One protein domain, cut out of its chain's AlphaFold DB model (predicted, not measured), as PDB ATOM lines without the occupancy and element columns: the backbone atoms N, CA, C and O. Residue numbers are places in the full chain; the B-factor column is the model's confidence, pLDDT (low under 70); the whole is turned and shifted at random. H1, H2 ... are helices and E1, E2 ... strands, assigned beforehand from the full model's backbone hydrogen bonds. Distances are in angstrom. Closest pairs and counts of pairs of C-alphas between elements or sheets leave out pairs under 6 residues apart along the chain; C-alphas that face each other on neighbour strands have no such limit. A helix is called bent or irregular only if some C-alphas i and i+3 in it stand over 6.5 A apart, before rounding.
ATOM      1  N   GLN A   2      66.256 133.208 109.024       58.00
ATOM      2  CA  GLN A   2      66.596 133.312 110.455       58.00
ATOM      3  C   GLN A   2      65.950 132.226 111.338       58.00
ATOM      4  O   GLN A   2      66.596 131.699 112.239       58.00
ATOM      5  N   THR A   3      64.719 131.818 111.023       68.56
ATOM      6  CA  THR A   3      64.004 130.719 111.697       68.56
ATOM      7  C   THR A   3      64.708 129.371 111.524       68.56
ATOM      8  O   THR A   3      64.980 128.695 112.512       68.56
ATOM      9  N   ALA A   4      65.113 129.021 110.299       65.12
ATOM     10  CA  ALA A   4      65.858 127.789 110.014       65.12
ATOM     11  C   ALA A   4      67.223 127.738 110.729       65.12
ATOM     12  O   ALA A   4      67.601 126.709 111.288       65.12
ATOM     13  N   LYS A   5      67.939 128.872 110.789       68.44
ATOM     14  CA  LYS A   5      69.216 128.982 111.513       68.44
ATOM     15  C   LYS A   5      69.042 128.788 113.023       68.44
ATOM     16  O   LYS A   5      69.915 128.208 113.663       68.44
ATOM     17  N   ASN A   6      67.926 129.243 113.591       71.75
ATOM     18  CA  ASN A   6      67.619 129.040 115.006       71.75
ATOM     19  C   ASN A   6      67.250 127.580 115.298       71.75
ATOM     20  O   ASN A   6      67.797 127.008 116.233       71.75
ATOM     21  N   ILE A   7      66.415 126.951 114.464       74.69
ATOM     22  CA  ILE A   7      66.039 125.532 114.605       74.69
ATOM     23  C   ILE A   7      67.275 124.625 114.524       74.69
ATOM     24  O   ILE A   7      67.448 123.742 115.361       74.69
ATOM     25  N   SER A   8      68.181 124.887 113.579       74.06
ATOM     26  CA  SER A   8      69.445 124.148 113.456       74.06
ATOM     27  C   SER A   8      70.325 124.275 114.706       74.06
ATOM     28  O   SER A   8      70.869 123.277 115.174       74.06
ATOM     29  N   LYS A   9      70.418 125.473 115.302       75.44
ATOM     30  CA  LYS A   9      71.147 125.674 116.566       75.44
ATOM     31  C   LYS A   9      70.518 124.906 117.727       75.44
ATOM     32  O   LYS A   9      71.255 124.323 118.515       75.44
ATOM     33  N   TYR A  10      69.187 124.882 117.815       76.38
ATOM     34  CA  TYR A  10      68.489 124.105 118.839       76.38
ATOM     35  C   TYR A  10      68.752 122.607 118.679       76.38
ATOM     36  O   TYR A  10      69.150 121.961 119.644       76.38
ATOM     37  N   LEU A  11      68.642 122.073 117.461       77.44
ATOM     38  CA  LEU A  11      68.955 120.669 117.175       77.44
ATOM     39  C   LEU A  11      70.405 120.314 117.523       77.44
ATOM     40  O   LEU A  11      70.643 119.274 118.128       77.44
ATOM     41  N   LEU A  12      71.361 121.198 117.222       82.50
ATOM     42  CA  LEU A  12      72.759 121.024 117.626       82.50
ATOM     43  C   LEU A  12      72.929 121.014 119.148       82.50
ATOM     44  O   LEU A  12      73.655 120.171 119.664       82.50
ATOM     45  N   SER A  13      72.254 121.911 119.873       76.69
ATOM     46  CA  SER A  13      72.323 121.934 121.341       76.69
ATOM     47  C   SER A  13      71.703 120.688 121.975       76.69
ATOM     48  O   SER A  13      72.306 120.098 122.867       76.69
ATOM     49  N   VAL A  14      70.555 120.230 121.466       77.62
ATOM     50  CA  VAL A  14      69.895 119.002 121.930       77.62
ATOM     51  C   VAL A  14      70.761 117.783 121.616       77.62
ATOM     52  O   VAL A  14      70.951 116.934 122.482       77.62
ATOM     53  N   GLY A  15      71.356 117.724 120.420       78.69
ATOM     54  CA  GLY A  15      72.288 116.666 120.035       78.69
ATOM     55  C   GLY A  15      73.551 116.640 120.900       78.69
ATOM     56  O   GLY A  15      73.978 115.571 121.326       78.69
ATOM     57  N   ALA A  16      74.122 117.803 121.224       78.56
ATOM     58  CA  ALA A  16      75.283 117.903 122.105       78.56
ATOM     59  C   ALA A  16      74.965 117.444 123.535       78.56
ATOM     60  O   ALA A  16      75.732 116.676 124.112       78.56
ATOM     61  N   ILE A  17      73.819 117.856 124.089       77.56
ATOM     62  CA  ILE A  17      73.355 117.407 125.410       77.56
ATOM     63  C   ILE A  17      73.123 115.894 125.405       77.56
ATOM     64  O   ILE A  17      73.557 115.207 126.325       77.56
ATOM     65  N   PHE A  18      72.489 115.363 124.356       73.69
ATOM     66  CA  PHE A  18      72.255 113.930 124.215       73.69
ATOM     67  C   PHE A  18      73.572 113.142 124.167       73.69
ATOM     68  O   PHE A  18      73.722 112.175 124.910       73.69
ATOM     69  N   LEU A  19      74.554 113.586 123.374       77.62
ATOM     70  CA  LEU A  19      75.883 112.965 123.300       77.62
ATOM     71  C   LEU A  19      76.625 113.005 124.642       77.62
ATOM     72  O   LEU A  19      77.192 111.993 125.055       77.62
ATOM     73  N   LEU A  20      76.594 114.147 125.336       75.06
ATOM     74  CA  LEU A  20      77.206 114.306 126.660       75.06
ATOM     75  C   LEU A  20      76.512 113.447 127.726       75.06
ATOM     76  O   LEU A  20      77.175 112.937 128.624       75.06
ATOM     77  N   SER A  21      75.194 113.268 127.612       68.56
ATOM     78  CA  SER A  21      74.388 112.475 128.544       68.56
ATOM     79  C   SER A  21      74.483 110.965 128.321       68.56
ATOM     80  O   SER A  21      74.206 110.230 129.264       68.56
ATOM     81  N   THR A  22      74.768 110.492 127.104       66.62
ATOM     82  CA  THR A  22      74.645 109.062 126.751       66.62
ATOM     83  C   THR A  22      75.971 108.433 126.350       66.62
ATOM     84  O   THR A  22      76.367 107.434 126.936       66.62
ATOM     85  N   TYR A  23      76.677 109.015 125.377       65.06
ATOM     86  CA  TYR A  23      77.869 108.402 124.788       65.06
ATOM     87  C   TYR A  23      79.150 108.719 125.564       65.06
ATOM     88  O   TYR A  23      79.995 107.849 125.747       65.06
ATOM     89  N   LEU A  24      79.301 109.965 126.027       64.19
ATOM     90  CA  LEU A  24      80.482 110.391 126.789       64.19
ATOM     91  C   LEU A  24      80.338 110.183 128.300       64.19
ATOM     92  O   LEU A  24      81.348 110.231 128.992       64.19
ATOM     93  N   TYR A  25      79.102 109.986 128.776       63.47
ATOM     94  CA  TYR A  25      78.697 109.731 130.164       63.47
ATOM     95  C   TYR A  25      79.710 110.203 131.222       63.47
ATOM     96  O   TYR A  25      80.426 109.416 131.842       63.47
ATOM     97  N   PHE A  26      79.784 111.520 131.425       63.69
ATOM     98  CA  PHE A  26      80.623 112.103 132.470       63.69
ATOM     99  C   PHE A  26      79.929 111.995 133.838       63.69
ATOM    100  O   PHE A  26      79.350 112.973 134.322       63.69
ATOM    101  N   ASP A  27      79.999 110.826 134.479       62.44
ATOM    102  CA  ASP A  27      79.535 110.615 135.863       62.44
ATOM    103  C   ASP A  27      80.546 111.142 136.891       62.44
ATOM    104  O   ASP A  27      81.080 110.431 137.734       62.44
ATOM    105  N   ASN A  28      80.863 112.430 136.765       70.81
ATOM    106  CA  ASN A  28      81.801 113.144 137.624       70.81
ATOM    107  C   ASN A  28      81.050 114.204 138.436       70.81
ATOM    108  O   ASN A  28      81.404 115.386 138.391       70.81
ATOM    109  N   SER A  29      79.993 113.806 139.155       71.69
ATOM    110  CA  SER A  29      79.225 114.739 139.995       71.69
ATOM    111  C   SER A  29      80.096 115.408 141.062       71.69
ATOM    112  O   SER A  29      79.903 116.583 141.371       71.69
ATOM    113  N   SER A  30      81.147 114.725 141.526       79.50
ATOM    114  CA  SER A  30      82.181 115.282 142.409       79.50
ATOM    115  C   SER A  30      82.868 116.532 141.838       79.50
ATOM    116  O   SER A  30      83.243 117.435 142.586       79.50
ATOM    117  N   THR A  31      82.975 116.648 140.511       85.00
ATOM    118  CA  THR A  31      83.584 117.800 139.831       85.00
ATOM    119  C   THR A  31      82.665 119.023 139.817       85.00
ATOM    120  O   THR A  31      83.139 120.147 139.641       85.00
ATOM    121  N   PHE A  32      81.360 118.863 140.055       86.00
ATOM    122  CA  PHE A  32      80.413 119.980 140.027       86.00
ATOM    123  C   PHE A  32      80.709 121.035 141.099       86.00
ATOM    124  O   PHE A  32      80.474 122.216 140.853       86.00
ATOM    125  N   GLY A  33      81.326 120.660 142.226       86.38
ATOM    126  CA  GLY A  33      81.822 121.624 143.217       86.38
ATOM    127  C   GLY A  33      82.924 122.544 142.668       86.38
ATOM    128  O   GLY A  33      82.906 123.760 142.886       86.38
ATOM    129  N   HIS A  34      83.855 121.991 141.883       91.00
ATOM    130  CA  HIS A  34      84.894 122.775 141.208       91.00
ATOM    131  C   HIS A  34      84.309 123.673 140.115       91.00
ATOM    132  O   HIS A  34      84.695 124.837 140.005       91.00
ATOM    133  N   ILE A  35      83.340 123.164 139.347       91.94
ATOM    134  CA  ILE A  35      82.634 123.951 138.326       91.94
ATOM    135  C   ILE A  35      81.878 125.112 138.973       91.94
ATOM    136  O   ILE A  35      81.968 126.237 138.492       91.94
ATOM    137  N   LEU A  36      81.181 124.872 140.085       92.75
ATOM    138  CA  LEU A  36      80.451 125.912 140.804       92.75
ATOM    139  C   LEU A  36      81.400 127.007 141.302       92.75
ATOM    140  O   LEU A  36      81.129 128.186 141.095       92.75
ATOM    141  N   THR A  37      82.557 126.622 141.849       93.81
ATOM    142  CA  THR A  37      83.605 127.571 142.259       93.81
ATOM    143  C   THR A  37      84.099 128.403 141.075       93.81
ATOM    144  O   THR A  37      84.172 129.630 141.168       93.81
ATOM    145  N   PHE A  38      84.395 127.762 139.940       93.88
ATOM    146  CA  PHE A  38      84.777 128.457 138.712       93.88
ATOM    147  C   PHE A  38      83.699 129.460 138.278       93.88
ATOM    148  O   PHE A  38      84.014 130.630 138.075       93.88
ATOM    149  N   LEU A  39      82.433 129.041 138.205       94.00
ATOM    150  CA  LEU A  39      81.312 129.895 137.799       94.00
ATOM    151  C   LEU A  39      81.092 131.078 138.753       94.00
ATOM    152  O   LEU A  39      80.764 132.179 138.307       94.00
ATOM    153  N   SER A  40      81.289 130.889 140.059       93.38
ATOM    154  CA  SER A  40      81.234 131.983 141.034       93.38
ATOM    155  C   SER A  40      82.347 133.004 140.796       93.38
ATOM    156  O   SER A  40      82.079 134.206 140.769       93.38
ATOM    157  N   VAL A  41      83.580 132.546 140.557       94.56
ATOM    158  CA  VAL A  41      84.723 133.423 140.250       94.56
ATOM    159  C   VAL A  41      84.502 134.174 138.938       94.56
ATOM    160  O   VAL A  41      84.704 135.390 138.891       94.56
ATOM    161  N   THR A  42      84.056 133.497 137.876       93.38
ATOM    162  CA  THR A  42      83.796 134.158 136.589       93.38
ATOM    163  C   THR A  42      82.655 135.164 136.694       93.38
ATOM    164  O   THR A  42      82.753 136.233 136.102       93.38
ATOM    165  N   THR A  43      81.619 134.881 137.485       92.38
ATOM    166  CA  THR A  43      80.527 135.831 137.760       92.38
ATOM    167  C   THR A  43      81.025 137.061 138.523       92.38
ATOM    168  O   THR A  43      80.677 138.188 138.176       92.38
ATOM    169  N   GLY A  44      81.890 136.881 139.526       91.69
ATOM    170  CA  GLY A  44      82.544 138.005 140.203       91.69
ATOM    171  C   GLY A  44      83.355 138.857 139.222       91.69
ATOM    172  O   GLY A  44      83.188 140.076 139.167       91.69
ATOM    173  N   PHE A  45      84.155 138.208 138.369       93.62
ATOM    174  CA  PHE A  45      84.905 138.882 137.312       93.62
ATOM    175  C   PHE A  45      84.000 139.689 136.376       93.62
ATOM    176  O   PHE A  45      84.330 140.835 136.079       93.62
ATOM    177  N   THR A  46      82.870 139.142 135.909       92.25
ATOM    178  CA  THR A  46      81.997 139.867 134.970       92.25
ATOM    179  C   THR A  46      81.404 141.119 135.592       92.25
ATOM    180  O   THR A  46      81.391 142.160 134.937       92.25
ATOM    181  N   ILE A  47      80.977 141.053 136.854       90.50
ATOM    182  CA  ILE A  47      80.441 142.207 137.586       90.50
ATOM    183  C   ILE A  47      81.525 143.277 137.766       90.50
ATOM    184  O   ILE A  47      81.298 144.449 137.455       90.50
ATOM    185  N   THR A  48      82.723 142.891 138.211       92.94
ATOM    186  CA  THR A  48      83.838 143.829 138.407       92.94
ATOM    187  C   THR A  48      84.293 144.455 137.088       92.94
ATOM    188  O   THR A  48      84.436 145.674 137.005       92.94
ATOM    189  N   ALA A  49      84.474 143.651 136.039       90.50
ATOM    190  CA  ALA A  49      84.857 144.134 134.716       90.50
ATOM    191  C   ALA A  49      83.824 145.124 134.161       90.50
ATOM    192  O   ALA A  49      84.199 146.177 133.645       90.50
ATOM    193  N   LEU A  50      82.529 144.833 134.325       89.88
ATOM    194  CA  LEU A  50      81.456 145.729 133.905       89.88
ATOM    195  C   LEU A  50      81.472 147.051 134.685       89.88
ATOM    196  O   LEU A  50      81.306 148.107 134.080       89.88
ATOM    197  N   SER A  51      81.730 147.011 135.994       88.44
ATOM    198  CA  SER A  51      81.869 148.211 136.832       88.44
ATOM    199  C   SER A  51      83.052 149.088 136.400       88.44
ATOM    200  O   SER A  51      82.898 150.301 136.232       88.44
ATOM    201  N   ILE A  52      84.214 148.481 136.124       88.06
ATOM    202  CA  ILE A  52      85.399 149.183 135.598       88.06
ATOM    203  C   ILE A  52      85.081 149.828 134.253       88.06
ATOM    204  O   ILE A  52      85.408 150.992 134.019       88.06
ATOM    205  N   ILE A  53      84.423 149.085 133.361       86.56
ATOM    206  CA  ILE A  53      84.039 149.619 132.062       86.56
ATOM    207  C   ILE A  53      83.111 150.816 132.250       86.56
ATOM    208  O   ILE A  53      83.422 151.892 131.742       86.56
ATOM    209  N   ALA A  54      82.023 150.656 133.005       83.25
ATOM    210  CA  ALA A  54      81.012 151.688 133.212       83.25
ATOM    211  C   ALA A  54      81.601 152.985 133.789       83.25
ATOM    212  O   ALA A  54      81.241 154.071 133.339       83.25
ATOM    213  N   THR A  55      82.543 152.874 134.728       85.31
ATOM    214  CA  THR A  55      83.176 154.020 135.404       85.31
ATOM    215  C   THR A  55      84.335 154.656 134.627       85.31
ATOM    216  O   THR A  55      84.747 155.768 134.952       85.31
ATOM    217  N   SER A  56      84.856 154.008 133.580       84.81
ATOM    218  CA  SER A  56      85.952 154.564 132.776       84.81
ATOM    219  C   SER A  56      85.517 155.759 131.915       84.81
ATOM    220  O   SER A  56      84.395 155.821 131.418       84.81
ATOM    221  N   ASN A  57      86.442 156.675 131.610       80.00
ATOM    222  CA  ASN A  57      86.178 157.742 130.633       80.00
ATOM    223  C   ASN A  57      85.959 157.201 129.207       80.00
ATOM    224  O   ASN A  57      85.246 157.818 128.419       80.00
ATOM    225  N   PHE A  58      86.507 156.022 128.893       79.06
ATOM    226  CA  PHE A  58      86.344 155.374 127.594       79.06
ATOM    227  C   PHE A  58      84.903 154.883 127.346       79.06
ATOM    228  O   PHE A  58      84.466 154.832 126.195       79.06
ATOM    229  N   SER A  59      84.111 154.605 128.390       77.62
ATOM    230  CA  SER A  59      82.694 154.238 128.223       77.62
ATOM    231  C   SER A  59      81.852 155.365 127.632       77.62
ATOM    232  O   SER A  59      80.972 155.102 126.812       77.62
ATOM    233  N   LYS A  60      82.169 156.623 127.965       78.44
ATOM    234  CA  LYS A  60      81.509 157.809 127.399       78.44
ATOM    235  C   LYS A  60      81.732 157.903 125.891       78.44
ATOM    236  O   LYS A  60      80.831 158.308 125.161       78.44
ATOM    237  N   ASP A  61      82.903 157.487 125.416       79.25
ATOM    238  CA  ASP A  61      83.217 157.448 123.987       79.25
ATOM    239  C   ASP A  61      82.533 156.276 123.280       79.25
ATOM    240  O   ASP A  61      82.078 156.420 122.146       79.25
ATOM    241  N   LEU A  62      82.417 155.125 123.946       77.88
ATOM    242  CA  LEU A  62      81.665 153.976 123.430       77.88
ATOM    243  C   LEU A  62      80.162 154.252 123.346       77.88
ATOM    244  O   LEU A  62      79.498 153.713 122.466       77.88
ATOM    245  N   TYR A  63      79.629 155.100 124.226       77.38
ATOM    246  CA  TYR A  63      78.238 155.538 124.160       77.38
ATOM    247  C   TYR A  63      77.965 156.425 122.937       77.38
ATOM    248  O   TYR A  63      76.889 156.368 122.361       77.38
ATOM    249  N   LYS A  64      78.948 157.218 122.501       79.62
ATOM    250  CA  LYS A  64      78.817 158.107 121.334       79.62
ATOM    251  C   LYS A  64      78.976 157.392 119.992       79.62
ATOM    252  O   LYS A  64      78.748 158.000 118.952       79.62
ATOM    253  N   LYS A  65      79.421 156.134 119.999       80.56
ATOM    254  CA  LYS A  65      79.613 155.334 118.790       80.56
ATOM    255  C   LYS A  65      78.438 154.388 118.603       80.56
ATOM    256  O   LYS A  65      78.193 153.528 119.452       80.56
ATOM    257  N   GLU A  66      77.755 154.535 117.477       79.88
ATOM    258  CA  GLU A  66      76.732 153.592 117.034       79.88
ATOM    259  C   GLU A  66      77.345 152.214 116.777       79.88
ATOM    260  O   GLU A  66      78.518 152.075 116.407       79.88
ATOM    261  N   ALA A  67      76.554 151.179 117.032       73.25
ATOM    262  CA  ALA A  67      76.956 149.815 116.774       73.25
ATOM    263  C   ALA A  67      76.916 149.520 115.264       73.25
ATOM    264  O   ALA A  67      75.932 149.849 114.607       73.25
ATOM    265  N   PRO A  68      77.934 148.835 114.710       70.56
ATOM    266  CA  PRO A  68      78.015 148.550 113.274       70.56
ATOM    267  C   PRO A  68      76.892 147.636 112.760       70.56
ATOM    268  O   PRO A  68      76.640 147.603 111.560       70.56
ATOM    269  N   ASP A  69      76.228 146.907 113.661       72.69
ATOM    270  CA  ASP A  69      75.184 145.934 113.321       72.69
ATOM    271  C   ASP A  69      73.759 146.450 113.604       72.69
ATOM    272  O   ASP A  69      72.789 145.794 113.222       72.69
ATOM    273  N   ASP A  70      73.617 147.566 114.331       67.19
ATOM    274  CA  ASP A  70      72.328 148.114 114.766       67.19
ATOM    275  C   ASP A  70      72.476 149.582 115.197       67.19
ATOM    276  O   ASP A  70      72.900 149.873 116.318       67.19
ATOM    277  N   ASN A  71      72.072 150.512 114.330       71.12
ATOM    278  CA  ASN A  71      72.182 151.952 114.588       71.12
ATOM    279  C   ASN A  71      71.279 152.427 115.745       71.12
ATOM    280  O   ASN A  71      71.436 153.543 116.228       71.12
ATOM    281  N   SER A  72      70.342 151.594 116.224       69.06
ATOM    282  CA  SER A  72      69.535 151.908 117.412       69.06
ATOM    283  C   SER A  72      70.285 151.680 118.730       69.06
ATOM    284  O   SER A  72      69.815 152.089 119.794       69.06
ATOM    285  N   LYS A  73      71.456 151.030 118.682       76.88
ATOM    286  CA  LYS A  73      72.267 150.679 119.851       76.88
ATOM    287  C   LYS A  73      73.656 151.284 119.754       76.88
ATOM    288  O   LYS A  73      74.264 151.379 118.695       76.88
ATOM    289  N   THR A  74      74.200 151.636 120.910       82.06
ATOM    290  CA  THR A  74      75.589 152.083 121.024       82.06
ATOM    291  C   THR A  74      76.511 150.880 121.202       82.06
ATOM    292  O   THR A  74      76.085 149.801 121.638       82.06
ATOM    293  N   LEU A  75      77.806 151.051 120.930       80.25
ATOM    294  CA  LEU A  75      78.809 150.022 121.228       80.25
ATOM    295  C   LEU A  75      78.811 149.644 122.714       80.25
ATOM    296  O   LEU A  75      79.036 148.482 123.050       80.25
ATOM    297  N   LEU A  76      78.510 150.599 123.602       82.12
ATOM    298  CA  LEU A  76      78.351 150.318 125.027       82.12
ATOM    299  C   LEU A  76      77.185 149.353 125.285       82.12
ATOM    300  O   LEU A  76      77.330 148.426 126.073       82.12
ATOM    301  N   HIS A  77      76.058 149.516 124.592       83.50
ATOM    302  CA  HIS A  77      74.905 148.631 124.754       83.50
ATOM    303  C   HIS A  77      75.200 147.202 124.267       83.50
ATOM    304  O   HIS A  77      74.842 146.232 124.936       83.50
ATOM    305  N   GLN A  78      75.922 147.048 123.149       83.62
ATOM    306  CA  GLN A  78      76.402 145.731 122.707       83.62
ATOM    307  C   GLN A  78      77.352 145.091 123.729       83.62
ATOM    308  O   GLN A  78      77.293 143.884 123.968       83.62
ATOM    309  N   LEU A  79      78.226 145.897 124.334       84.81
ATOM    310  CA  LEU A  79      79.177 145.445 125.341       84.81
ATOM    311  C   LEU A  79      78.454 144.937 126.592       84.81
ATOM    312  O   LEU A  79      78.665 143.796 126.993       84.81
ATOM    313  N   VAL A  80      77.553 145.750 127.153       85.75
ATOM    314  CA  VAL A  80      76.728 145.390 128.315       85.75
ATOM    315  C   VAL A  80      75.940 144.112 128.029       85.75
ATOM    316  O   VAL A  80      76.006 143.178 128.822       85.75
ATOM    317  N   GLY A  81      75.304 144.007 126.857       86.06
ATOM    318  CA  GLY A  81      74.548 142.814 126.474       86.06
ATOM    319  C   GLY A  81      75.394 141.534 126.406       86.06
ATOM    320  O   GLY A  81      74.902 140.449 126.717       86.06
ATOM    321  N   LYS A  82      76.684 141.622 126.050       88.31
ATOM    322  CA  LYS A  82      77.597 140.464 126.094       88.31
ATOM    323  C   LYS A  82      77.917 140.030 127.525       88.31
ATOM    324  O   LYS A  82      77.939 138.826 127.797       88.31
ATOM    325  N   PHE A  83      78.154 140.983 128.424       89.69
ATOM    326  CA  PHE A  83      78.371 140.694 129.843       89.69
ATOM    327  C   PHE A  83      77.107 140.113 130.482       89.69
ATOM    328  O   PHE A  83      77.186 139.063 131.111       89.69
ATOM    329  N   GLU A  84      75.943 140.715 130.242       89.31
ATOM    330  CA  GLU A  84      74.651 140.248 130.752       89.31
ATOM    331  C   GLU A  84      74.341 138.821 130.294       89.31
ATOM    332  O   GLU A  84      74.059 137.950 131.116       89.31
ATOM    333  N   LYS A  85      74.485 138.537 128.993       90.00
ATOM    334  CA  LYS A  85      74.289 137.187 128.449       90.00
ATOM    335  C   LYS A  85      75.210 136.158 129.108       90.00
ATOM    336  O   LYS A  85      74.787 135.033 129.372       90.00
ATOM    337  N   SER A  86      76.467 136.524 129.345       90.56
ATOM    338  CA  SER A  86      77.438 135.627 129.977       90.56
ATOM    339  C   SER A  86      77.091 135.383 131.441       90.56
ATOM    340  O   SER A  86      77.019 134.231 131.854       90.56
ATOM    341  N   THR A  87      76.761 136.437 132.190       91.25
ATOM    342  CA  THR A  87      76.298 136.339 133.580       91.25
ATOM    343  C   THR A  87      75.040 135.480 133.694       91.25
ATOM    344  O   THR A  87      74.979 134.612 134.556       91.25
ATOM    345  N   LEU A  88      74.066 135.644 132.794       92.69
ATOM    346  CA  LEU A  88      72.854 134.821 132.774       92.69
ATOM    347  C   LEU A  88      73.170 133.348 132.481       92.69
ATOM    348  O   LEU A  88      72.567 132.462 133.077       92.69
ATOM    349  N   THR A  89      74.146 133.083 131.606       92.06
ATOM    350  CA  THR A  89      74.613 131.718 131.315       92.06
ATOM    351  C   THR A  89      75.322 131.093 132.521       92.06
ATOM    352  O   THR A  89      75.104 129.923 132.821       92.06
ATOM    353  N   PHE A  90      76.135 131.860 133.250       93.19
ATOM    354  CA  PHE A  90      76.799 131.370 134.462       93.19
ATOM    355  C   PHE A  90      75.786 131.115 135.581       93.19
ATOM    356  O   PHE A  90      75.824 130.068 136.222       93.19
ATOM    357  N   ALA A  91      74.836 132.033 135.774       92.94
ATOM    358  CA  ALA A  91      73.774 131.899 136.764       92.94
ATOM    359  C   ALA A  91      72.876 130.688 136.478       92.94
ATOM    360  O   ALA A  91      72.575 129.925 137.393       92.94
ATOM    361  N   SER A  92      72.490 130.464 135.217       93.06
ATOM    362  CA  SER A  92      71.692 129.290 134.852       93.06
ATOM    363  C   SER A  92      72.455 127.986 135.083       93.06
ATOM    364  O   SER A  92      71.868 127.032 135.588       93.06
ATOM    365  N   ALA A  93      73.763 127.955 134.806       92.81
ATOM    366  CA  ALA A  93      74.616 126.809 135.107       92.81
ATOM    367  C   ALA A  93      74.700 126.528 136.618       92.81
ATOM    368  O   ALA A  93      74.544 125.381 137.031       92.81
ATOM    369  N   ILE A  94      74.866 127.567 137.449       93.50
ATOM    370  CA  ILE A  94      74.857 127.443 138.917       93.50
ATOM    371  C   ILE A  94      73.518 126.875 139.398       93.50
ATOM    372  O   ILE A  94      73.504 125.905 140.151       93.50
ATOM    373  N   VAL A  95      72.394 127.438 138.944       93.69
ATOM    374  CA  VAL A  95      71.052 126.961 139.319       93.69
ATOM    375  C   VAL A  95      70.867 125.495 138.927       93.69
ATOM    376  O   VAL A  95      70.364 124.709 139.727       93.69
ATOM    377  N   LEU A  96      71.314 125.104 137.734       91.75
ATOM    378  CA  LEU A  96      71.216 123.725 137.266       91.75
ATOM    379  C   LEU A  96      72.031 122.755 138.143       91.75
ATOM    380  O   LEU A  96      71.539 121.680 138.480       91.75
ATOM    381  N   ILE A  97      73.241 123.151 138.556       91.25
ATOM    382  CA  ILE A  97      74.088 122.378 139.481       91.25
ATOM    383  C   ILE A  97      73.423 122.245 140.856       91.25
ATOM    384  O   ILE A  97      73.414 121.155 141.425       91.25
ATOM    385  N   LEU A  98      72.830 123.321 141.381       90.62
ATOM    386  CA  LEU A  98      72.116 123.288 142.662       90.62
ATOM    387  C   LEU A  98      70.897 122.361 142.610       90.62
ATOM    388  O   LEU A  98      70.694 121.567 143.526       90.62
ATOM    389  N   ILE A  99      70.120 122.414 141.521       89.62
ATOM    390  CA  ILE A  99      69.000 121.492 141.296       89.62
ATOM    391  C   ILE A  99      69.512 120.050 141.258       89.62
ATOM    392  O   ILE A  99      68.933 119.195 141.921       89.62
ATOM    393  N   PHE A 100      70.604 119.781 140.535       87.94
ATOM    394  CA  PHE A 100      71.201 118.446 140.475       87.94
ATOM    395  C   PHE A 100      71.620 117.943 141.857       87.94
ATOM    396  O   PHE A 100      71.286 116.821 142.215       87.94
ATOM    397  N   SER A 101      72.297 118.774 142.651       86.25
ATOM    398  CA  SER A 101      72.739 118.404 143.999       86.25
ATOM    399  C   SER A 101      71.564 118.110 144.943       86.25
ATOM    400  O   SER A 101      71.645 117.188 145.750       86.25
ATOM    401  N   LEU A 102      70.442 118.829 144.805       85.25
ATOM    402  CA  LEU A 102      69.235 118.589 145.604       85.25
ATOM    403  C   LEU A 102      68.568 117.245 145.275       85.25
ATOM    404  O   LEU A 102      68.025 116.591 146.162       85.25
ATOM    405  N   ILE A 103      68.586 116.844 144.002       83.69
ATOM    406  CA  ILE A 103      67.925 115.619 143.537       83.69
ATOM    407  C   ILE A 103      68.857 114.401 143.490       83.69
ATOM    408  O   ILE A 103      68.374 113.277 143.394       83.69
ATOM    409  N   GLU A 104      70.176 114.592 143.562       77.44
ATOM    410  CA  GLU A 104      71.179 113.521 143.571       77.44
ATOM    411  C   GLU A 104      70.883 112.368 144.550       77.44
ATOM    412  O   GLU A 104      71.059 111.222 144.128       77.44
ATOM    413  N   PRO A 105      70.406 112.600 145.795       73.19
ATOM    414  CA  PRO A 105      70.106 111.509 146.724       73.19
ATOM    415  C   PRO A 105      68.823 110.733 146.386       73.19
ATOM    416  O   PRO A 105      68.520 109.744 147.052       73.19
ATOM    417  N   THR A 106      68.042 111.159 145.388       74.06
ATOM    418  CA  THR A 106      66.795 110.483 145.006       74.06
ATOM    419  C   THR A 106      67.014 109.490 143.865       74.06
ATOM    420  O   THR A 106      67.609 109.803 142.835       74.06
ATOM    421  N   ASN A 107      66.498 108.271 144.041       69.19
ATOM    422  CA  ASN A 107      66.539 107.236 143.014       69.19
ATOM    423  C   ASN A 107      65.406 107.467 142.010       69.19
ATOM    424  O   ASN A 107      64.240 107.174 142.285       69.19
ATOM    425  N   PHE A 108      65.747 108.010 140.843       69.50
ATOM    426  CA  PHE A 108      64.802 108.171 139.742       69.50
ATOM    427  C   PHE A 108      64.644 106.876 138.950       69.50
ATOM    428  O   PHE A 108      65.570 106.081 138.828       69.50
ATOM    429  N   LYS A 109      63.458 106.686 138.362       68.00
ATOM    430  CA  LYS A 109      63.171 105.547 137.488       68.00
ATOM    431  C   LYS A 109      64.046 105.623 136.234       68.00
ATOM    432  O   LYS A 109      63.981 106.601 135.492       68.00
ATOM    433  N   GLU A 110      64.841 104.589 136.000       72.50
ATOM    434  CA  GLU A 110      65.714 104.480 134.833       72.50
ATOM    435  C   GLU A 110      64.946 103.901 133.646       72.50
ATOM    436  O   GLU A 110      64.172 102.950 133.798       72.50
ATOM    437  N   TRP A 111      65.117 104.488 132.460       66.31
ATOM    438  CA  TRP A 111      64.555 103.966 131.216       66.31
ATOM    439  C   TRP A 111      65.703 103.452 130.347       66.31
ATOM    440  O   TRP A 111      66.587 104.208 129.949       66.31
ATOM    441  N   SER A 112      65.703 102.154 130.052       60.19
ATOM    442  CA  SER A 112      66.678 101.552 129.143       60.19
ATOM    443  C   SER A 112      66.210 101.708 127.696       60.19
ATOM    444  O   SER A 112      65.154 101.189 127.328       60.19
ATOM    445  N   PHE A 113      66.998 102.379 126.860       50.78
ATOM    446  CA  PHE A 113      66.755 102.506 125.423       50.78
ATOM    447  C   PHE A 113      68.055 102.171 124.673       50.78
ATOM    448  O   PHE A 113      69.097 102.736 124.988       50.78
ATOM    449  N   PHE A 114      68.033 101.228 123.718       49.75
ATOM    450  CA  PHE A 114      69.210 100.819 122.916       49.75
ATOM    451  C   PHE A 114      70.507 100.574 123.734       49.75
ATOM    452  O   PHE A 114      71.551 101.141 123.429       49.75
ATOM    453  N   ASN A 115      70.460  99.749 124.791       57.19
ATOM    454  CA  ASN A 115      71.597  99.489 125.705       57.19
ATOM    455  C   ASN A 115      72.158 100.718 126.455       57.19
ATOM    456  O   ASN A 115      73.166 100.598 127.146       57.19
ATOM    457  N   THR A 116      71.497 101.875 126.379       60.53
ATOM    458  CA  THR A 116      71.811 103.055 127.191       60.53
ATOM    459  C   THR A 116      70.735 103.269 128.249       60.53
ATOM    460  O   THR A 116      69.538 103.274 127.951       60.53
ATOM    461  N   THR A 117      71.150 103.425 129.502       65.69
ATOM    462  CA  THR A 117      70.276 103.811 130.610       65.69
ATOM    463  C   THR A 117      70.165 105.329 130.625       65.69
ATOM    464  O   THR A 117      71.103 106.037 130.981       65.69
ATOM    465  N   ILE A 118      69.010 105.840 130.200       70.19
ATOM    466  CA  ILE A 118      68.698 107.265 130.258       70.19
ATOM    467  C   ILE A 118      67.865 107.486 131.516       70.19
ATOM    468  O   ILE A 118      66.792 106.903 131.687       70.19
ATOM    469  N   SER A 119      68.356 108.341 132.405       77.75
ATOM    470  CA  SER A 119      67.610 108.788 133.577       77.75
ATOM    471  C   SER A 119      67.535 110.310 133.594       77.75
ATOM    472  O   SER A 119      68.298 111.010 132.927       77.75
ATOM    473  N   PHE A 120      66.610 110.857 134.379       77.94
ATOM    474  CA  PHE A 120      66.533 112.308 134.554       77.94
ATOM    475  C   PHE A 120      67.873 112.894 135.041       77.94
ATOM    476  O   PHE A 120      68.298 113.954 134.580       77.94
ATOM    477  N   LYS A 121      68.593 112.146 135.889       78.75
ATOM    478  CA  LYS A 121      69.927 112.503 136.387       78.75
ATOM    479  C   LYS A 121      70.962 112.570 135.258       78.75
ATOM    480  O   LYS A 121      71.750 113.513 135.225       78.75
ATOM    481  N   THR A 122      70.944 111.631 134.306       80.50
ATOM    482  CA  THR A 122      71.907 111.625 133.186       80.50
ATOM    483  C   THR A 122      71.704 112.829 132.266       80.50
ATOM    484  O   THR A 122      72.667 113.514 131.921       80.50
ATOM    485  N   VAL A 123      70.447 113.145 131.938       82.75
ATOM    486  CA  VAL A 123      70.097 114.297 131.090       82.75
ATOM    487  C   VAL A 123      70.481 115.613 131.768       82.75
ATOM    488  O   VAL A 123      71.014 116.523 131.121       82.75
ATOM    489  N   LEU A 124      70.252 115.712 133.079       85.19
ATOM    490  CA  LEU A 124      70.616 116.890 133.855       85.19
ATOM    491  C   LEU A 124      72.141 117.070 133.923       85.19
ATOM    492  O   LEU A 124      72.624 118.174 133.677       85.19
ATOM    493  N   SER A 125      72.900 115.992 134.148       85.56
ATOM    494  CA  SER A 125      74.371 116.012 134.103       85.56
ATOM    495  C   SER A 125      74.899 116.466 132.735       85.56
ATOM    496  O   SER A 125      75.720 117.384 132.655       85.56
ATOM    497  N   GLY A 126      74.371 115.914 131.636       86.00
ATOM    498  CA  GLY A 126      74.740 116.338 130.280       86.00
ATOM    499  C   GLY A 126      74.453 117.823 130.020       86.00
ATOM    500  O   GLY A 126      75.249 118.517 129.385       86.00
ATOM    501  N   SER A 127      73.352 118.337 130.572       87.50
ATOM    502  CA  SER A 127      72.981 119.755 130.484       87.50
ATOM    503  C   SER A 127      73.932 120.659 131.282       87.50
ATOM    504  O   SER A 127      74.309 121.727 130.791       87.50
ATOM    505  N   ILE A 128      74.379 120.226 132.469       90.25
ATOM    506  CA  ILE A 128      75.396 120.930 133.272       90.25
ATOM    507  C   ILE A 128      76.704 121.031 132.495       90.25
ATOM    508  O   ILE A 128      77.273 122.120 132.384       90.25
ATOM    509  N   TRP A 129      77.171 119.927 131.911       88.69
ATOM    510  CA  TRP A 129      78.398 119.922 131.117       88.69
ATOM    511  C   TRP A 129      78.303 120.830 129.898       88.69
ATOM    512  O   TRP A 129      79.210 121.626 129.652       88.69
ATOM    513  N   PHE A 130      77.184 120.784 129.177       89.62
ATOM    514  CA  PHE A 130      76.945 121.677 128.048       89.62
ATOM    515  C   PHE A 130      77.041 123.155 128.458       89.62
ATOM    516  O   PHE A 130      77.777 123.929 127.837       89.62
ATOM    517  N   LEU A 131      76.354 123.547 129.537       89.94
ATOM    518  CA  LEU A 131      76.417 124.913 130.057       89.94
ATOM    519  C   LEU A 131      77.811 125.278 130.575       89.94
ATOM    520  O   LEU A 131      78.232 126.422 130.416       89.94
ATOM    521  N   THR A 132      78.550 124.324 131.136       90.25
ATOM    522  CA  THR A 132      79.927 124.532 131.602       90.25
ATOM    523  C   THR A 132      80.853 124.865 130.438       90.25
ATOM    524  O   THR A 132      81.555 125.876 130.482       90.25
ATOM    525  N   PHE A 133      80.817 124.087 129.353       90.19
ATOM    526  CA  PHE A 133      81.628 124.369 128.166       90.19
ATOM    527  C   PHE A 133      81.267 125.712 127.529       90.19
ATOM    528  O   PHE A 133      82.153 126.499 127.191       90.19
ATOM    529  N   MET A 134      79.970 126.015 127.431       90.19
ATOM    530  CA  MET A 134      79.505 127.325 126.973       90.19
ATOM    531  C   MET A 134      79.999 128.452 127.883       90.19
ATOM    532  O   MET A 134      80.402 129.507 127.391       90.19
ATOM    533  N   SER A 135      80.021 128.223 129.194       92.19
ATOM    534  CA  SER A 135      80.485 129.205 130.169       92.19
ATOM    535  C   SER A 135      81.982 129.482 130.032       92.19
ATOM    536  O   SER A 135      82.389 130.642 130.000       92.19
ATOM    537  N   ILE A 136      82.799 128.439 129.864       92.38
ATOM    538  CA  ILE A 136      84.242 128.573 129.613       92.38
ATOM    539  C   ILE A 136      84.486 129.377 128.333       92.38
ATOM    540  O   ILE A 136      85.276 130.322 128.335       92.38
ATOM    541  N   TRP A 137      83.778 129.047 127.251       92.69
ATOM    542  CA  TRP A 137      83.904 129.763 125.983       92.69
ATOM    543  C   TRP A 137      83.577 131.255 126.124       92.69
ATOM    544  O   TRP A 137      84.360 132.110 125.703       92.69
ATOM    545  N   LEU A 138      82.438 131.576 126.746       92.25
ATOM    546  CA  LEU A 138      82.013 132.959 126.977       92.25
ATOM    547  C   LEU A 138      83.001 133.716 127.865       92.25
ATOM    548  O   LEU A 138      83.321 134.868 127.581       92.25
ATOM    549  N   PHE A 139      83.530 133.069 128.903       93.06
ATOM    550  CA  PHE A 139      84.518 133.675 129.786       93.06
ATOM    551  C   PHE A 139      85.811 134.046 129.046       93.06
ATOM    552  O   PHE A 139      86.316 135.156 129.211       93.06
ATOM    553  N   VAL A 140      86.317 133.170 128.172       93.38
ATOM    554  CA  VAL A 140      87.500 133.467 127.345       93.38
ATOM    555  C   VAL A 140      87.241 134.640 126.393       93.38
ATOM    556  O   VAL A 140      88.117 135.493 126.225       93.38
ATOM    557  N   ASP A 141      86.054 134.722 125.784       91.62
ATOM    558  CA  ASP A 141      85.687 135.856 124.923       91.62
ATOM    559  C   ASP A 141      85.630 137.175 125.714       91.62
ATOM    560  O   ASP A 141      86.213 138.182 125.299       91.62
ATOM    561  N   LEU A 142      85.018 137.155 126.904       92.19
ATOM    562  CA  LEU A 142      84.983 138.312 127.801       92.19
ATOM    563  C   LEU A 142      86.378 138.746 128.249       92.19
ATOM    564  O   LEU A 142      86.663 139.941 128.230       92.19
ATOM    565  N   LEU A 143      87.271 137.815 128.594       91.94
ATOM    566  CA  LEU A 143      88.653 138.138 128.961       91.94
ATOM    567  C   LEU A 143      89.396 138.842 127.823       91.94
ATOM    568  O   LEU A 143      90.044 139.867 128.040       91.94
ATOM    569  N   ARG A 144      89.285 138.329 126.593       91.06
ATOM    570  CA  ARG A 144      89.924 138.938 125.412       91.06
ATOM    571  C   ARG A 144      89.382 140.335 125.139       91.06
ATOM    572  O   ARG A 144      90.146 141.250 124.830       91.06
ATOM    573  N   MET A 145      88.069 140.501 125.240       89.88
ATOM    574  CA  MET A 145      87.407 141.789 125.071       89.88
ATOM    575  C   MET A 145      87.840 142.783 126.151       89.88
ATOM    576  O   MET A 145      88.246 143.898 125.824       89.88
ATOM    577  N   PHE A 146      87.793 142.376 127.418       89.44
ATOM    578  CA  PHE A 146      88.178 143.210 128.546       89.44
ATOM    579  C   PHE A 146      89.655 143.611 128.467       89.44
ATOM    580  O   PHE A 146      89.979 144.780 128.640       89.44
ATOM    581  N   SER A 147      90.549 142.695 128.086       87.69
ATOM    582  CA  SER A 147      91.962 143.008 127.844       87.69
ATOM    583  C   SER A 147      92.138 144.107 126.786       87.69
ATOM    584  O   SER A 147      92.840 145.092 127.021       87.69
ATOM    585  N   LYS A 148      91.437 144.009 125.646       89.12
ATOM    586  CA  LYS A 148      91.455 145.058 124.610       89.12
ATOM    587  C   LYS A 148      90.910 146.387 125.128       89.12
ATOM    588  O   LYS A 148      91.466 147.434 124.802       89.12
ATOM    589  N   PHE A 149      89.841 146.344 125.918       87.38
ATOM    590  CA  PHE A 149      89.256 147.524 126.542       87.38
ATOM    591  C   PHE A 149      90.259 148.222 127.465       87.38
ATOM    592  O   PHE A 149      90.480 149.420 127.319       87.38
ATOM    593  N   VAL A 150      90.920 147.476 128.356       86.69
ATOM    594  CA  VAL A 150      91.927 148.008 129.287       86.69
ATOM    595  C   VAL A 150      93.080 148.665 128.527       86.69
ATOM    596  O   VAL A 150      93.434 149.801 128.831       86.69
ATOM    597  N   ILE A 151      93.610 148.013 127.484       87.69
ATOM    598  CA  ILE A 151      94.686 148.576 126.649       87.69
ATOM    599  C   ILE A 151      94.249 149.890 125.985       87.69
ATOM    600  O   ILE A 151      95.030 150.837 125.919       87.69
ATOM    601  N   GLN A 152      93.016 149.972 125.475       85.19
ATOM    602  CA  GLN A 152      92.521 151.208 124.860       85.19
ATOM    603  C   GLN A 152      92.226 152.308 125.878       85.19
ATOM    604  O   GLN A 152      92.495 153.472 125.590       85.19
ATOM    605  N   SER A 153      91.709 151.945 127.050       83.69
ATOM    606  CA  SER A 153      91.458 152.876 128.147       83.69
ATOM    607  C   SER A 153      92.767 153.489 128.651       83.69
ATOM    608  O   SER A 153      92.843 154.701 128.816       83.69
ATOM    609  N   ALA A 154      93.822 152.681 128.809       83.31
ATOM    610  CA  ALA A 154      95.137 153.134 129.266       83.31
ATOM    611  C   ALA A 154      95.826 154.102 128.290       83.31
ATOM    612  O   ALA A 154      96.497 155.024 128.722       83.31
ATOM    613  N   LYS A 155      95.632 153.945 126.972       84.19
ATOM    614  CA  LYS A 155      96.176 154.879 125.961       84.19
ATOM    615  C   LYS A 155      95.539 156.276 125.988       84.19
ATOM    616  O   LYS A 155      96.005 157.154 125.269       84.19
ATOM    617  N   ARG A 156      94.418 156.438 126.694       70.94
ATOM    618  CA  ARG A 156      93.624 157.676 126.747       70.94
ATOM    619  C   ARG A 156      93.669 158.358 128.118       70.94
ATOM    620  O   ARG A 156      93.000 159.376 128.279       70.94
TER     621      ARG A 156
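What this domain is: This is residues 2 to 156 of the 157 residues of an uncharacterized protein of Flavobacteriaceae bacterium 14752 (UniProt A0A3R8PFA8). Three long helices, H2, H4 and H5, lie side by side in an up-and-down bundle, each running against the one before it in the chain. H1 meets H5 near one end of the bundle and angles away from it, so that residues 2 to 12 stick out as a free arm; the tiny hairpin E2 and E3 lies at that same end, while short H3 lies across the other end, with E1 close by. The printed part has 155 residues, with five named helices and three named strands in the order H1 H2 H3 E1 H4 E2 E3 H5; the class is mostly helix, and the one sheet, E2 - E3, is antiparallel. The whole is loose, with a radius of gyration of the C-alphas of 19.4 A, and flat, spanning 61 by 37 by 20 A.

Where its parts are: Find C-alpha 2 at (66.596, 133.312, 110.455); from there H1, residues 2 to 22, runs 30.3 A. H2, residues 29 to 55, covers 39.7 A; it is neither bent nor irregular, but only just: C-alphas 30 and 33 are 6.4 A apart. H3 is residues 57 to 63 and E1 residues 70 to 74. At C-alpha 75, (78.809, 150.022, 121.228), begins H4, residues 75 to 103, 42.4 A long. E2, residues 111 to 113, and E3, residues 116 to 118, follow. H5, residues 120 to 154, runs 50.1 A to C-alpha 154 at (95.137, 153.134, 129.266).

How they stand to each other: Look first at H5, the hub, which touches four helices. It touches H4 at a shallow tilt of 29 degrees, opposite ways; the closest C-alphas, of Ala 93 and Leu 131, are 5.7 A apart. H2 touches H5 the same way at 29 degrees, closest at Thr 42 and Phe 139, C-alphas 6.9 A apart. H2 touches H4 opposite ways at 23 degrees, the closest C-alphas, of Leu 39 and Phe 90, being 5.8 A apart. With residues 16 to 22 alone, H1 touches H5 at a steep tilt of 59 degrees; the closest C-alphas, of Ser 21 and Gly 126, are 4.2 A apart. H1 and H4 are apart. H3 touches H4, about perpendicular at 86 degrees, closest at the C-alphas of Leu 62 and Leu 76, 5.2 A. E1 pairs with no named strand. In the hairpin E2 and E3, N 111 and O 118 are 3.0 A apart, within hydrogen-bond range. Every O i to N i+4 pair is within range in H1, H4 and H5; H2 has 21 of 23 and H3 2 of 3.

The domain as a whole: The two C-alphas farthest apart, of Ser 112 and Arg 156, are 62.3 A apart. The printed part has no cut and no long link. Mean pLDDT of the printed part is 81.8; look for values under 70 at residues 2 to 5, 21 to 27, 70, 72, 107 to 109 and 111 to 117.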